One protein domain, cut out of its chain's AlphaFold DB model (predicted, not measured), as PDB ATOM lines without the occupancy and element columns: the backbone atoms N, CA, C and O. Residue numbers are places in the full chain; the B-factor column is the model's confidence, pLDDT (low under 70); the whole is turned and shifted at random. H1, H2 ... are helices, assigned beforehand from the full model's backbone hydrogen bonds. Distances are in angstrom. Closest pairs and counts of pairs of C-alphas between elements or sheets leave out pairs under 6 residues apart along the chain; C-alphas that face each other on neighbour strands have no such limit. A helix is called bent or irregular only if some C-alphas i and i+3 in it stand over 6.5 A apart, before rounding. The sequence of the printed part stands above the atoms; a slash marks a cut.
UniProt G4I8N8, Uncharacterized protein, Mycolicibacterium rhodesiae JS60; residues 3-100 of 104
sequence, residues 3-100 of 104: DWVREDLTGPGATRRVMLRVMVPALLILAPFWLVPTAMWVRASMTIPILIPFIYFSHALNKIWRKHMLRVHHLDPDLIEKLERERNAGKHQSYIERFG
ATOM      1  N   ASP A   3     -20.289 -18.333 268.734       84.25
ATOM      2  CA  ASP A   3     -20.934 -17.207 268.053       84.25
ATOM      3  C   ASP A   3     -22.357 -16.960 268.569       84.25
ATOM      4  O   ASP A   3     -22.773 -15.814 268.702       84.25
ATOM      5  N   TRP A   4     -23.064 -18.019 268.977       86.31
ATOM      6  CA  TRP A   4     -24.371 -17.898 269.623       86.31
ATOM      7  C   TRP A   4     -24.280 -17.244 271.011       86.31
ATOM      8  O   TRP A   4     -25.162 -16.470 271.368       86.31
ATOM      9  N   VAL A   5     -23.212 -17.506 271.781       86.81
ATOM     10  CA  VAL A   5     -22.967 -16.868 273.091       86.81
ATOM     11  C   VAL A   5     -22.646 -15.398 272.888       86.81
ATOM     12  O   VAL A   5     -23.166 -14.538 273.595       86.81
ATOM     13  N   ARG A   6     -21.800 -15.107 271.893       86.19
ATOM     14  CA  ARG A   6     -21.468 -13.740 271.508       86.19
ATOM     15  C   ARG A   6     -22.739 -12.987 271.139       86.19
ATOM     16  O   ARG A   6     -23.023 -11.977 271.765       86.19
ATOM     17  N   GLU A   7     -23.549 -13.510 270.228       87.06
ATOM     18  CA  GLU A   7     -24.797 -12.862 269.818       87.06
ATOM     19  C   GLU A   7     -25.809 -12.751 270.971       87.06
ATOM     20  O   GLU A   7     -26.485 -11.730 271.124       87.06
ATOM     21  N   ASP A   8     -25.869 -13.739 271.866       86.12
ATOM     22  CA  ASP A   8     -26.727 -13.672 273.046       86.12
ATOM     23  C   ASP A   8     -26.301 -12.551 274.004       86.12
ATOM     24  O   ASP A   8     -27.149 -11.794 274.488       86.12
ATOM     25  N   LEU A   9     -24.996 -12.399 274.233       85.56
ATOM     26  CA  LEU A   9     -24.438 -11.432 275.173       85.56
ATOM     27  C   LEU A   9     -24.219 -10.049 274.568       85.56
ATOM     28  O   LEU A   9     -24.223  -9.085 275.327       85.56
ATOM     29  N   THR A  10     -24.024  -9.908 273.259       85.19
ATOM     30  CA  THR A  10     -23.688  -8.633 272.600       85.19
ATOM     31  C   THR A  10     -24.745  -8.146 271.617       85.19
ATOM     32  O   THR A  10     -24.805  -6.946 271.362       85.19
ATOM     33  N   GLY A  11     -25.599  -9.037 271.116       83.81
ATOM     34  CA  GLY A  11     -26.608  -8.730 270.107       83.81
ATOM     35  C   GLY A  11     -27.773  -7.860 270.601       83.81
ATOM     36  O   GLY A  11     -27.908  -7.558 271.800       83.81
ATOM     37  N   PRO A  12     -28.670  -7.458 269.685       80.62
ATOM     38  CA  PRO A  12     -29.819  -6.624 270.004       80.62
ATOM     39  C   PRO A  12     -30.722  -7.323 271.025       80.62
ATOM     40  O   PRO A  12     -31.016  -8.517 270.940       80.62
ATOM     41  N   GLY A  13     -31.148  -6.574 272.043       83.69
ATOM     42  CA  GLY A  13     -32.006  -7.102 273.102       83.69
ATOM     43  C   GLY A  13     -31.306  -7.992 274.137       83.69
ATOM     44  O   GLY A  13     -32.005  -8.561 274.974       83.69
ATOM     45  N   ALA A  14     -29.967  -8.074 274.156       86.25
ATOM     46  CA  ALA A  14     -29.217  -8.842 275.161       86.25
ATOM     47  C   ALA A  14     -29.653  -8.520 276.603       86.25
ATOM     48  O   ALA A  14     -29.944  -9.420 277.387       86.25
ATOM     49  N   THR A  15     -29.822  -7.233 276.932       85.12
ATOM     50  CA  THR A  15     -30.345  -6.803 278.241       85.12
ATOM     51  C   THR A  15     -31.716  -7.402 278.553       85.12
ATOM     52  O   THR A  15     -31.938  -7.888 279.657       85.12
ATOM     53  N   ARG A  16     -32.637  -7.417 277.582       86.94
ATOM     54  CA  ARG A  16     -33.990  -7.949 277.780       86.94
ATOM     55  C   ARG A  16     -33.965  -9.461 278.008       86.94
ATOM     56  O   ARG A  16     -34.716  -9.943 278.848       86.94
ATOM     57  N   ARG A  17     -33.101 -10.203 277.304       89.38
ATOM     58  CA  ARG A  17     -32.942 -11.656 277.496       89.38
ATOM     59  C   ARG A  17     -32.446 -11.988 278.901       89.38
ATOM     60  O   ARG A  17     -33.016 -12.863 279.545       89.38
ATOM     61  N   VAL A  18     -31.451 -11.254 279.397       87.56
ATOM     62  CA  VAL A  18     -30.949 -11.418 280.771       87.56
ATOM     63  C   VAL A  18     -32.034 -11.082 281.791       87.56
ATOM     64  O   VAL A  18     -32.283 -11.878 282.692       87.56
ATOM     65  N   MET A  19     -32.738  -9.961 281.614       89.94
ATOM     66  CA  MET A  19     -33.844  -9.583 282.498       89.94
ATOM     67  C   MET A  19     -34.942 -10.647 282.530       89.94
ATOM     68  O   MET A  19     -35.373 -11.041 283.609       89.94
ATOM     69  N   LEU A  20     -35.346 -11.183 281.375       90.19
ATOM     70  CA  LEU A  20     -36.337 -12.258 281.309       90.19
ATOM     71  C   LEU A  20     -35.858 -13.530 282.015       90.19
ATOM     72  O   LEU A  20     -36.622 -14.096 282.789       90.19
ATOM     73  N   ARG A  21     -34.603 -13.958 281.826       89.81
ATOM     74  CA  ARG A  21     -34.056 -15.140 282.525       89.81
ATOM     75  C   ARG A  21     -34.080 -14.988 284.046       89.81
ATOM     76  O   ARG A  21     -34.300 -15.971 284.740       89.81
ATOM     77  N   VAL A  22     -33.883 -13.772 284.552       87.56
ATOM     78  CA  VAL A  22     -33.931 -13.476 285.993       87.56
ATOM     79  C   VAL A  22     -35.371 -13.345 286.500       87.56
ATOM     80  O   VAL A  22     -35.679 -13.793 287.602       87.56
ATOM     81  N   MET A  23     -36.274 -12.764 285.706       88.62
ATOM     82  CA  MET A  23     -37.669 -12.538 286.100       88.62
ATOM     83  C   MET A  23     -38.549 -13.788 285.998       88.62
ATOM     84  O   MET A  23     -39.454 -13.949 286.811       88.62
ATOM     85  N   VAL A  24     -38.310 -14.673 285.024       91.81
ATOM     86  CA  VAL A  24     -39.149 -15.862 284.787       91.81
ATOM     87  C   VAL A  24     -39.257 -16.759 286.029       91.81
ATOM     88  O   VAL A  24     -40.386 -17.057 286.414       91.81
ATOM     89  N   PRO A  25     -38.162 -17.135 286.722       90.38
ATOM     90  CA  PRO A  25     -38.260 -17.935 287.944       90.38
ATOM     91  C   PRO A  25     -39.090 -17.259 289.040       90.38
ATOM     92  O   PRO A  25     -39.911 -17.910 289.680       90.38
ATOM     93  N   ALA A  26     -38.931 -15.944 289.224       89.50
ATOM     94  CA  ALA A  26     -39.692 -15.197 290.221       89.50
ATOM     95  C   ALA A  26     -41.193 -15.188 289.897       89.50
ATOM     96  O   ALA A  26     -42.019 -15.433 290.771       89.50
ATOM     97  N   LEU A  27     -41.554 -14.967 288.629       90.75
ATOM     98  CA  LEU A  27     -42.948 -14.993 288.187       90.75
ATOM     99  C   LEU A  27     -43.572 -16.383 288.327       90.75
ATOM    100  O   LEU A  27     -44.724 -16.476 288.734       90.75
ATOM    101  N   LEU A  28     -42.822 -17.451 288.047       93.31
ATOM    102  CA  LEU A  28     -43.297 -18.824 288.238       93.31
ATOM    103  C   LEU A  28     -43.610 -19.122 289.710       93.31
ATOM    104  O   LEU A  28     -44.616 -19.765 289.994       93.31
ATOM    105  N   ILE A  29     -42.794 -18.620 290.638       90.88
ATOM    106  CA  ILE A  29     -43.024 -18.767 292.083       90.88
ATOM    107  C   ILE A  29     -44.227 -17.932 292.544       90.88
ATOM    108  O   ILE A  29     -44.982 -18.363 293.411       90.88
ATOM    109  N   LEU A  30     -44.423 -16.742 291.970       90.38
ATOM    110  CA  LEU A  30     -45.511 -15.834 292.346       90.38
ATOM    111  C   LEU A  30     -46.856 -16.196 291.692       90.38
ATOM    112  O   LEU A  30     -47.905 -15.865 292.242       90.38
ATOM    113  N   ALA A  31     -46.853 -16.890 290.551       91.69
ATOM    114  CA  ALA A  31     -48.060 -17.209 289.787       91.69
ATOM    115  C   ALA A  31     -49.145 -17.966 290.589       91.69
ATOM    116  O   ALA A  31     -50.310 -17.577 290.487       91.69
ATOM    117  N   PRO A  32     -48.834 -18.969 291.437       91.94
ATOM    118  CA  PRO A  32     -49.849 -19.653 292.241       91.94
ATOM    119  C   PRO A  32     -50.586 -18.730 293.222       91.94
ATOM    120  O   PRO A  32     -51.782 -18.906 293.447       91.94
ATOM    121  N   PHE A  33     -49.918 -17.706 293.766       87.44
ATOM    122  CA  PHE A  33     -50.531 -16.763 294.713       87.44
ATOM    123  C   PHE A  33     -51.649 -15.931 294.075       87.44
ATOM    124  O   PHE A  33     -52.550 -15.456 294.766       87.44
ATOM    125  N   TRP A  34     -51.633 -15.785 292.748       88.00
ATOM    126  CA  TRP A  34     -52.674 -15.073 292.013       88.00
ATOM    127  C   TRP A  34     -53.969 -15.874 291.846       88.00
ATOM    128  O   TRP A  34     -55.015 -15.271 291.604       88.00
ATOM    129  N   LEU A  35     -53.930 -17.198 292.035       90.56
ATOM    130  CA  LEU A  35     -55.113 -18.066 291.995       90.56
ATOM    131  C   LEU A  35     -55.960 -17.969 293.273       90.56
ATOM    132  O   LEU A  35     -57.116 -18.384 293.280       90.56
ATOM    133  N   VAL A  36     -55.408 -17.404 294.352       88.19
ATOM    134  CA  VAL A  36     -56.127 -17.236 295.618       88.19
ATOM    135  C   VAL A  36     -57.208 -16.154 295.459       88.19
ATOM    136  O   VAL A  36     -56.898 -15.042 295.001       88.19
ATOM    137  N   PRO A  37     -58.469 -16.424 295.853       88.75
ATOM    138  CA  PRO A  37     -59.563 -15.463 295.757       88.75
ATOM    139  C   PRO A  37     -59.407 -14.367 296.820       88.75
ATOM    140  O   PRO A  37     -59.948 -14.441 297.917       88.75
ATOM    141  N   THR A  38     -58.631 -13.337 296.495       90.19
ATOM    142  CA  THR A  38     -58.433 -12.136 297.315       90.19
ATOM    143  C   THR A  38     -58.659 -10.879 296.482       90.19
ATOM    144  O   THR A  38     -58.802 -10.934 295.257       90.19
ATOM    145  N   ALA A  39     -58.718  -9.720 297.134       93.31
ATOM    146  CA  ALA A  39     -58.848  -8.453 296.434       93.31
ATOM    147  C   ALA A  39     -57.601  -8.129 295.589       93.31
ATOM    148  O   ALA A  39     -56.473  -8.478 295.940       93.31
ATOM    149  N   MET A  40     -57.790  -7.411 294.477       89.12
ATOM    150  CA  MET A  40     -56.707  -7.094 293.531       89.12
ATOM    151  C   MET A  40     -55.548  -6.321 294.176       89.12
ATOM    152  O   MET A  40     -54.390  -6.600 293.874       89.12
ATOM    153  N   TRP A  41     -55.838  -5.400 295.101       92.44
ATOM    154  CA  TRP A  41     -54.801  -4.639 295.807       92.44
ATOM    155  C   TRP A  41     -53.967  -5.507 296.757       92.44
ATOM    156  O   TRP A  41     -52.791  -5.218 296.948       92.44
ATOM    157  N   VAL A  42     -54.539  -6.586 297.305       92.56
ATOM    158  CA  VAL A  42     -53.829  -7.540 298.179       92.56
ATOM    159  C   VAL A  42     -52.828  -8.354 297.363       92.56
ATOM    160  O   VAL A  42     -51.665  -8.476 297.736       92.56
ATOM    161  N   ARG A  43     -53.238  -8.847 296.189       90.38
ATOM    162  CA  ARG A  43     -52.320  -9.533 295.264       90.38
ATOM    163  C   ARG A  43     -51.196  -8.607 294.794       90.38
ATOM    164  O   ARG A  43     -50.032  -9.010 294.752       90.38
ATOM    165  N   ALA A  44     -51.527  -7.354 294.485       91.25
ATOM    166  CA  ALA A  44     -50.554  -6.350 294.068       91.25
ATOM    167  C   ALA A  44     -49.554  -6.003 295.183       91.25
ATOM    168  O   ALA A  44     -48.353  -5.960 294.919       91.25
ATOM    169  N   SER A  45     -50.013  -5.815 296.424       91.69
ATOM    170  CA  SER A  45     -49.143  -5.471 297.554       91.69
ATOM    171  C   SER A  45     -48.189  -6.600 297.945       91.69
ATOM    172  O   SER A  45     -47.098  -6.320 298.426       91.69
ATOM    173  N   MET A  46     -48.547  -7.861 297.696       88.94
ATOM    174  CA  MET A  46     -47.649  -9.003 297.898       88.94
ATOM    175  C   MET A  46     -46.643  -9.168 296.747       88.94
ATOM    176  O   MET A  46     -45.497  -9.543 296.973       88.94
ATOM    177  N   THR A  47     -47.051  -8.872 295.507       90.56
ATOM    178  CA  THR A  47     -46.250  -9.154 294.301       90.56
ATOM    179  C   THR A  47     -45.302  -8.005 293.939       90.56
ATOM    180  O   THR A  47     -44.124  -8.227 293.662       90.56
ATOM    181  N   ILE A  48     -45.796  -6.761 293.924       91.38
ATOM    182  CA  ILE A  48     -45.052  -5.594 293.423       91.38
ATOM    183  C   ILE A  48     -43.768  -5.340 294.227       91.38
ATOM    184  O   ILE A  48     -42.722  -5.182 293.593       91.38
ATOM    185  N   PRO A  49     -43.776  -5.351 295.576       93.38
ATOM    186  CA  PRO A  49     -42.558  -5.115 296.350       93.38
ATOM    187  C   PRO A  49     -41.457  -6.140 296.081       93.38
ATOM    188  O   PRO A  49     -40.286  -5.789 296.161       93.38
ATOM    189  N   ILE A  50     -41.814  -7.377 295.714       90.25
ATOM    190  CA  ILE A  50     -40.854  -8.422 295.332       90.25
ATOM    191  C   ILE A  50     -40.296  -8.153 293.929       90.25
ATOM    192  O   ILE A  50     -39.108  -8.348 293.687       90.25
ATOM    193  N   LEU A  51     -41.115  -7.666 292.996       89.00
ATOM    194  CA  LEU A  51     -40.674  -7.399 291.624       89.00
ATOM    195  C   LEU A  51     -39.750  -6.179 291.506       89.00
ATOM    196  O   LEU A  51     -38.859  -6.182 290.654       89.00
ATOM    197  N   ILE A  52     -39.921  -5.160 292.354       91.56
ATOM    198  CA  ILE A  52     -39.088  -3.943 292.352       91.56
ATOM    199  C   ILE A  52     -37.582  -4.261 292.427       91.56
ATOM    200  O   ILE A  52     -36.859  -3.867 291.505       91.56
ATOM    201  N   PRO A  53     -37.072  -4.976 293.451       89.88
ATOM    202  CA  PRO A  53     -35.652  -5.293 293.538       89.88
ATOM    203  C   PRO A  53     -35.201  -6.186 292.382       89.88
ATOM    204  O   PRO A  53     -34.111  -5.978 291.861       89.88
ATOM    205  N   PHE A  54     -36.030  -7.124 291.913       88.50
ATOM    206  CA  PHE A  54     -35.689  -7.963 290.760       88.50
ATOM    207  C   PHE A  54     -35.427  -7.132 289.502       88.50
ATOM    208  O   PHE A  54     -34.414  -7.338 288.835       88.50
ATOM    209  N   ILE A  55     -36.295  -6.167 289.197       88.50
ATOM    210  CA  ILE A  55     -36.115  -5.267 288.052       88.50
ATOM    211  C   ILE A  55     -34.880  -4.387 288.262       88.50
ATOM    212  O   ILE A  55     -34.038  -4.289 287.368       88.50
ATOM    213  N   TYR A  56     -34.755  -3.780 289.443       90.75
ATOM    214  CA  TYR A  56     -33.664  -2.866 289.770       90.75
ATOM    215  C   TYR A  56     -32.292  -3.545 289.689       90.75
ATOM    216  O   TYR A  56     -31.422  -3.111 288.933       90.75
ATOM    217  N   PHE A  57     -32.105  -4.651 290.413       88.94
ATOM    218  CA  PHE A  57     -30.846  -5.390 290.425       88.94
ATOM    219  C   PHE A  57     -30.562  -6.037 289.075       88.94
ATOM    220  O   PHE A  57     -29.422  -5.989 288.622       88.94
ATOM    221  N   SER A  58     -31.569  -6.583 288.387       88.75
ATOM    222  CA  SER A  58     -31.354  -7.135 287.048       88.75
ATOM    223  C   SER A  58     -30.861  -6.061 286.080       88.75
ATOM    224  O   SER A  58     -29.891  -6.289 285.361       88.75
ATOM    225  N   HIS A  59     -31.451  -4.862 286.107       89.69
ATOM    226  CA  HIS A  59     -30.999  -3.750 285.279       89.69
ATOM    227  C   HIS A  59     -29.569  -3.311 285.630       89.69
ATOM    228  O   HIS A  59     -28.726  -3.198 284.737       89.69
ATOM    229  N   ALA A  60     -29.282  -3.113 286.918       90.00
ATOM    230  CA  ALA A  60     -27.988  -2.632 287.394       90.00
ATOM    231  C   ALA A  60     -26.852  -3.645 287.162       90.00
ATOM    232  O   ALA A  60     -25.781  -3.285 286.669       90.00
ATOM    233  N   LEU A  61     -27.078  -4.929 287.463       88.75
ATOM    234  CA  LEU A  61     -26.059  -5.974 287.334       88.75
ATOM    235  C   LEU A  61     -25.914  -6.513 285.910       88.75
ATOM    236  O   LEU A  61     -24.915  -7.173 285.628       88.75
ATOM    237  N   ASN A  62     -26.844  -6.226 284.995       89.25
ATOM    238  CA  ASN A  62     -26.813  -6.763 283.633       89.25
ATOM    239  C   ASN A  62     -25.462  -6.532 282.933       89.25
ATOM    240  O   ASN A  62     -24.926  -7.453 282.319       89.25
ATOM    241  N   LYS A  63     -24.871  -5.333 283.057       86.81
ATOM    242  CA  LYS A  63     -23.554  -5.045 282.459       86.81
ATOM    243  C   LYS A  63     -22.451  -5.917 283.064       86.81
ATOM    244  O   LYS A  63     -21.668  -6.507 282.321       86.81
ATOM    245  N   ILE A  64     -22.417  -6.033 284.392       89.25
ATOM    246  CA  ILE A  64     -21.416  -6.822 285.126       89.25
ATOM    247  C   ILE A  64     -21.552  -8.306 284.777       89.25
ATOM    248  O   ILE A  64     -20.562  -8.946 284.429       89.25
ATOM    249  N   TRP A  65     -22.776  -8.837 284.802       89.62
ATOM    250  CA  TRP A  65     -23.062 -10.236 284.492       89.62
ATOM    251  C   TRP A  65     -22.674 -10.591 283.056       89.62
ATOM    252  O   TRP A  65     -21.988 -11.586 282.836       89.62
ATOM    253  N   ARG A  66     -23.022  -9.746 282.074       90.06
ATOM    254  CA  ARG A  66     -22.644  -9.972 280.669       90.06
ATOM    255  C   ARG A  66     -21.124  -9.934 280.481       90.06
ATOM    256  O   ARG A  66     -20.582 -10.797 279.798       90.06
ATOM    257  N   LYS A  67     -20.424  -8.986 281.124       90.62
ATOM    258  CA  LYS A  67     -18.951  -8.895 281.079       90.62
ATOM    259  C   LYS A  67     -18.296 -10.123 281.725       90.62
ATOM    260  O   LYS A  67     -17.315 -10.647 281.207       90.62
ATOM    261  N   HIS A  68     -18.857 -10.601 282.835       89.94
ATOM    262  CA  HIS A  68     -18.420 -11.831 283.491       89.94
ATOM    263  C   HIS A  68     -18.637 -13.061 282.599       89.94
ATOM    264  O   HIS A  68     -17.707 -13.838 282.423       89.94
ATOM    265  N   MET A  69     -19.809 -13.203 281.972       89.44
ATOM    266  CA  MET A  69     -20.112 -14.331 281.084       89.44
ATOM    267  C   MET A  69     -19.228 -14.367 279.836       89.44
ATOM    268  O   MET A  69     -18.780 -15.441 279.447       89.44
ATOM    269  N   LEU A  70     -18.889 -13.214 279.251       91.38
ATOM    270  CA  LEU A  70     -17.891 -13.167 278.176       91.38
ATOM    271  C   LEU A  70     -16.549 -13.741 278.643       91.38
ATOM    272  O   LEU A  70     -15.976 -14.581 277.956       91.38
ATOM    273  N   ARG A  71     -16.098 -13.376 279.848       91.44
ATOM    274  CA  ARG A  71     -14.857 -13.909 280.425       91.44
ATOM    275  C   ARG A  71     -14.933 -15.416 280.687       91.44
ATOM    276  O   ARG A  71     -13.972 -16.115 280.385       91.44
ATOM    277  N   VAL A  72     -16.059 -15.913 281.208       92.69
ATOM    278  CA  VAL A  72     -16.298 -17.354 281.440       92.69
ATOM    279  C   VAL A  72     -16.204 -18.151 280.138       92.69
ATOM    280  O   VAL A  72     -15.687 -19.261 280.136       92.69
ATOM    281  N   HIS A  73     -16.646 -17.571 279.022       90.75
ATOM    282  CA  HIS A  73     -16.579 -18.192 277.700       90.75
ATOM    283  C   HIS A  73     -15.318 -17.822 276.894       90.75
ATOM    284  O   HIS A  73     -15.287 -18.055 275.689       90.75
ATOM    285  N   HIS A  74     -14.281 -17.264 277.531       90.00
ATOM    286  CA  HIS A  74     -13.020 -16.854 276.889       90.00
ATOM    287  C   HIS A  74     -13.186 -15.856 275.722       90.00
ATOM    288  O   HIS A  74     -12.411 -15.855 274.767       90.00
ATOM    289  N   LEU A  75     -14.198 -14.989 275.803       88.88
ATOM    290  CA  LEU A  75     -14.463 -13.902 274.861       88.88
ATOM    291  C   LEU A  75     -13.973 -12.557 275.417       88.88
ATOM    292  O   LEU A  75     -13.915 -12.358 276.632       88.88
ATOM    293  N   ASP A  76     -13.665 -11.617 274.517       87.38
ATOM    294  CA  ASP A  76     -13.211 -10.268 274.874       87.38
ATOM    295  C   ASP A  76     -14.314  -9.501 275.644       87.38
ATOM    296  O   ASP A  76     -15.366  -9.183 275.077       87.38
ATOM    297  N   PRO A  77     -14.114  -9.181 276.934       85.25
ATOM    298  CA  PRO A  77     -15.109  -8.485 277.742       85.25
ATOM    299  C   PRO A  77     -15.340  -7.029 277.301       85.25
ATOM    300  O   PRO A  77     -16.380  -6.454 277.640       85.25
ATOM    301  N   ASP A  78     -14.423  -6.439 276.530       86.38
ATOM    302  CA  ASP A  78     -14.513  -5.050 276.067       86.38
ATOM    303  C   ASP A  78     -15.408  -4.900 274.827       86.38
ATOM    304  O   ASP A  78     -15.761  -3.783 274.429       86.38
ATOM    305  N   LEU A  79     -15.882  -6.017 274.260       83.12
ATOM    306  CA  LEU A  79     -16.911  -6.038 273.216       83.12
ATOM    307  C   LEU A  79     -18.174  -5.274 273.639       83.12
ATOM    308  O   LEU A  79     -18.751  -4.543 272.836       83.12
ATOM    309  N   ILE A  80     -18.583  -5.388 274.908       83.00
ATOM    310  CA  ILE A  80     -19.772  -4.692 275.428       83.00
ATOM    311  C   ILE A  80     -19.573  -3.177 275.405       83.00
ATOM    312  O   ILE A  80     -20.494  -2.440 275.060       83.00
ATOM    313  N   GLU A  81     -18.379  -2.709 275.764       81.69
ATOM    314  CA  GLU A  81     -18.070  -1.281 275.821       81.69
ATOM    315  C   GLU A  81     -17.955  -0.671 274.424       81.69
ATOM    316  O   GLU A  81     -18.413   0.453 274.219       81.69
ATOM    317  N   LYS A  82     -17.399  -1.409 273.454       82.56
ATOM    318  CA  LYS A  82     -17.359  -0.990 272.042       82.56
ATOM    319  C   LYS A  82     -18.771  -0.783 271.485       82.56
ATOM    320  O   LYS A  82     -19.071   0.301 270.996       82.56
ATOM    321  N   LEU A  83     -19.661  -1.758 271.662       78.81
ATOM    322  CA  LEU A  83     -21.061  -1.667 271.225       78.81
ATOM    323  C   LEU A  83     -21.845  -0.557 271.936       78.81
ATOM    324  O   LEU A  83     -22.667   0.127 271.326       78.81
ATOM    325  N   GLU A  84     -21.615  -0.365 273.237       79.62
ATOM    326  CA  GLU A  84     -22.245   0.723 273.987       79.62
ATOM    327  C   GLU A  84     -21.792   2.095 273.469       79.62
ATOM    328  O   GLU A  84     -22.621   2.998 273.327       79.62
ATOM    329  N   ARG A  85     -20.504   2.232 273.127       79.12
ATOM    330  CA  ARG A  85     -19.949   3.429 272.487       79.12
ATOM    331  C   ARG A  85     -20.544   3.664 271.103       79.12
ATOM    332  O   ARG A  85     -21.011   4.768 270.860       79.12
ATOM    333  N   GLU A  86     -20.606   2.652 270.242       82.56
ATOM    334  CA  GLU A  86     -21.215   2.762 268.907       82.56
ATOM    335  C   GLU A  86     -22.685   3.195 268.985       82.56
ATOM    336  O   GLU A  86     -23.089   4.158 268.335       82.56
ATOM    337  N   ARG A  87     -23.479   2.565 269.860       78.00
ATOM    338  CA  ARG A  87     -24.895   2.926 270.051       78.00
ATOM    339  C   ARG A  87     -25.071   4.361 270.552       78.00
ATOM    340  O   ARG A  87     -26.054   5.020 270.216       78.00
ATOM    341  N   ASN A  88     -24.159   4.837 271.395       79.75
ATOM    342  CA  ASN A  88     -24.223   6.178 271.972       79.75
ATOM    343  C   ASN A  88     -23.499   7.236 271.119       79.75
ATOM    344  O   ASN A  88     -23.644   8.423 271.409       79.75
ATOM    345  N   ALA A  89     -22.775   6.845 270.063       81.50
ATOM    346  CA  ALA A  89     -22.018   7.759 269.209       81.50
ATOM    347  C   ALA A  89     -22.922   8.807 268.552       81.50
ATOM    348  O   ALA A  89     -22.600   9.990 268.589       81.50
ATOM    349  N   GLY A  90     -24.105   8.411 268.067       80.69
ATOM    350  CA  GLY A  90     -25.074   9.359 267.504       80.69
ATOM    351  C   GLY A  90     -25.578  10.386 268.527       80.69
ATOM    352  O   GLY A  90     -25.733  11.563 268.212       80.69
ATOM    353  N   LYS A  91     -25.750   9.983 269.796       81.44
ATOM    354  CA  LYS A  91     -26.092  10.925 270.879       81.44
ATOM    355  C   LYS A  91     -24.934  11.873 271.166       81.44
ATOM    356  O   LYS A  91     -25.156  13.061 271.375       81.44
ATOM    357  N   HIS A  92     -23.710  11.353 271.160       78.81
ATOM    358  CA  HIS A  92     -22.511  12.150 271.372       78.81
ATOM    359  C   HIS A  92     -22.309  13.185 270.258       78.81
ATOM    360  O   HIS A  92     -22.072  14.348 270.564       78.81
ATOM    361  N   GLN A  93     -22.510  12.804 268.993       82.50
ATOM    362  CA  GLN A  93     -22.484  13.724 267.853       82.50
ATOM    363  C   GLN A  93     -23.541  14.821 267.989       82.50
ATOM    364  O   GLN A  93     -23.196  15.996 267.956       82.50
ATOM    365  N   SER A  94     -24.795  14.456 268.283       85.19
ATOM    366  CA  SER A  94     -25.865  15.448 268.477       85.19
ATOM    367  C   SER A  94     -25.606  16.404 269.652       85.19
ATOM    368  O   SER A  94     -26.041  17.554 269.639       85.19
ATOM    369  N   TYR A  95     -24.886  15.943 270.681       84.31
ATOM    370  CA  TYR A  95     -24.455  16.789 271.790       84.31
ATOM    371  C   TYR A  95     -23.370  17.776 271.344       84.31
ATOM    372  O   TYR A  95     -23.485  18.961 271.643       84.31
ATOM    373  N   ILE A  96     -22.355  17.309 270.607       86.94
ATOM    374  CA  ILE A  96     -21.262  18.154 270.099       86.94
ATOM    375  C   ILE A  96     -21.801  19.219 269.138       86.94
ATOM    376  O   ILE A  96     -21.426  20.381 269.257       86.94
ATOM    377  N   GLU A  97     -22.714  18.855 268.238       86.81
ATOM    378  CA  GLU A  97     -23.354  19.798 267.310       86.81
ATOM    379  C   GLU A  97     -24.113  20.914 268.039       86.81
ATOM    380  O   GLU A  97     -24.146  22.051 267.577       86.81
ATOM    381  N   ARG A  98     -24.721  20.599 269.189       87.69
ATOM    382  CA  ARG A  98     -25.581  21.532 269.925       87.69
ATOM    383  C   ARG A  98     -24.853  22.346 270.996       87.69
ATOM    384  O   ARG A  98     -25.270  23.467 271.273       87.69
ATOM    385  N   PHE A  99     -23.818  21.787 271.619       87.69
ATOM    386  CA  PHE A  99     -23.161  22.367 272.799       87.69
ATOM    387  C   PHE A  99     -21.639  22.506 272.666       87.69
ATOM    388  O   PHE A  99     -21.006  23.045 273.570       87.69
ATOM    389  N   GLY A 100     -21.052  22.054 271.557       83.94
ATOM    390  CA  GLY A 100     -19.606  22.030 271.354       83.94
ATOM    391  C   GLY A 100     -18.910  20.831 272.020       83.94
ATOM    392  O   GLY A 100     -19.528  20.060 272.764       83.94
TER     393      GLY A 100
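AT A GLANCE: This is residues 3 to 100 of the 104 residues of an uncharacterized protein of Mycolicibacterium rhodesiae JS60 (UniProt G4I8N8). A long helical hairpin, with H2 and the first arm of H3 side by side, reaches out from one end of the model. At the hairpin's open end H3 bends, and its second arm H3b packs beside the short H1; H4 starts there and runs away from the hairpin, its residues 85 to 100 sticking out as a free arm. The printed part has 98 residues with four named helices, H1, H2, H3 and H4 along the chain, and no named strand: all helix. The whole is only just loose, close to extended, with a radius of gyration of the C-alphas of 18.7 A, and flat, spanning 57 by 40 by 17 A.

IN THESE COORDINATES: H3, residues 40 to 72, was assigned as one helix by its hydrogen bonds but is bent: C-alphas 60 and 63 are 7.1 A apart. Its arm H3a, residues 40 to 60, begins at C-alpha 40 (-56.707, -7.094, 293.531) and is 29.7 A long; H3b, residues 63 to 72, is 14.3 A long. H3a is itself irregular, with C-alphas 46 and 49 6.6 A apart, and has a kink of 38 degrees near residue 47. H2, residues 14 to 35, is 32.2 A long, has a kink of 48 degrees near residue 26, and is only just irregular, with C-alphas 29 and 32 6.9 A apart. H1, residues 3 to 10, begins at C-alpha 3 (-20.934, -17.207, 268.053) and is 10.1 A long. H4, residues 79 to 99, was assigned as one helix by its hydrogen bonds but is bent, with C-alphas 87 and 90 6.9 A apart; its arms are H4a, residues 79 to 87, 12.4 A long, and H4b, residues 90 to 99, 14.2 A long, ending at C-alpha 99 (-23.161, 22.367, 272.799).

HOW THE PARTS SIT: H3a and H3b stand at a steep tilt of 57 degrees. H2 and H3a form a hairpin and touch at a shallow tilt of 20 degrees, opposite ways; their closest C-alphas, of Met 19 and Ser 58, are 5.7 A apart. H1 and H3b touch at a shallow tilt of 23 degrees, opposite ways, closest at the C-alphas of Leu 9 and Arg 66, 6.0 A. H3b and H4a, also a hairpin, only just touch, with 3 pairs of C-alphas within 8 A, the closest Lys 67 and Ile 80 at 7.1 A; their tilt is steep, 40 degrees, opposite ways. H4a and H4b stand at a steep tilt of 49 degrees, and H4b touches no helix. In H1, H3b, H4a and H4b every O i to N i+4 pair is within hydrogen-bond range; in H2 it is 12 of 18 and in H3a 13 of 17.

THE WHOLE: The C-alphas of Pro 37 and Gly 100, the two farthest apart, are 60.0 A apart. The printed part has no cut and no long link. No printed residue has a pLDDT under 70.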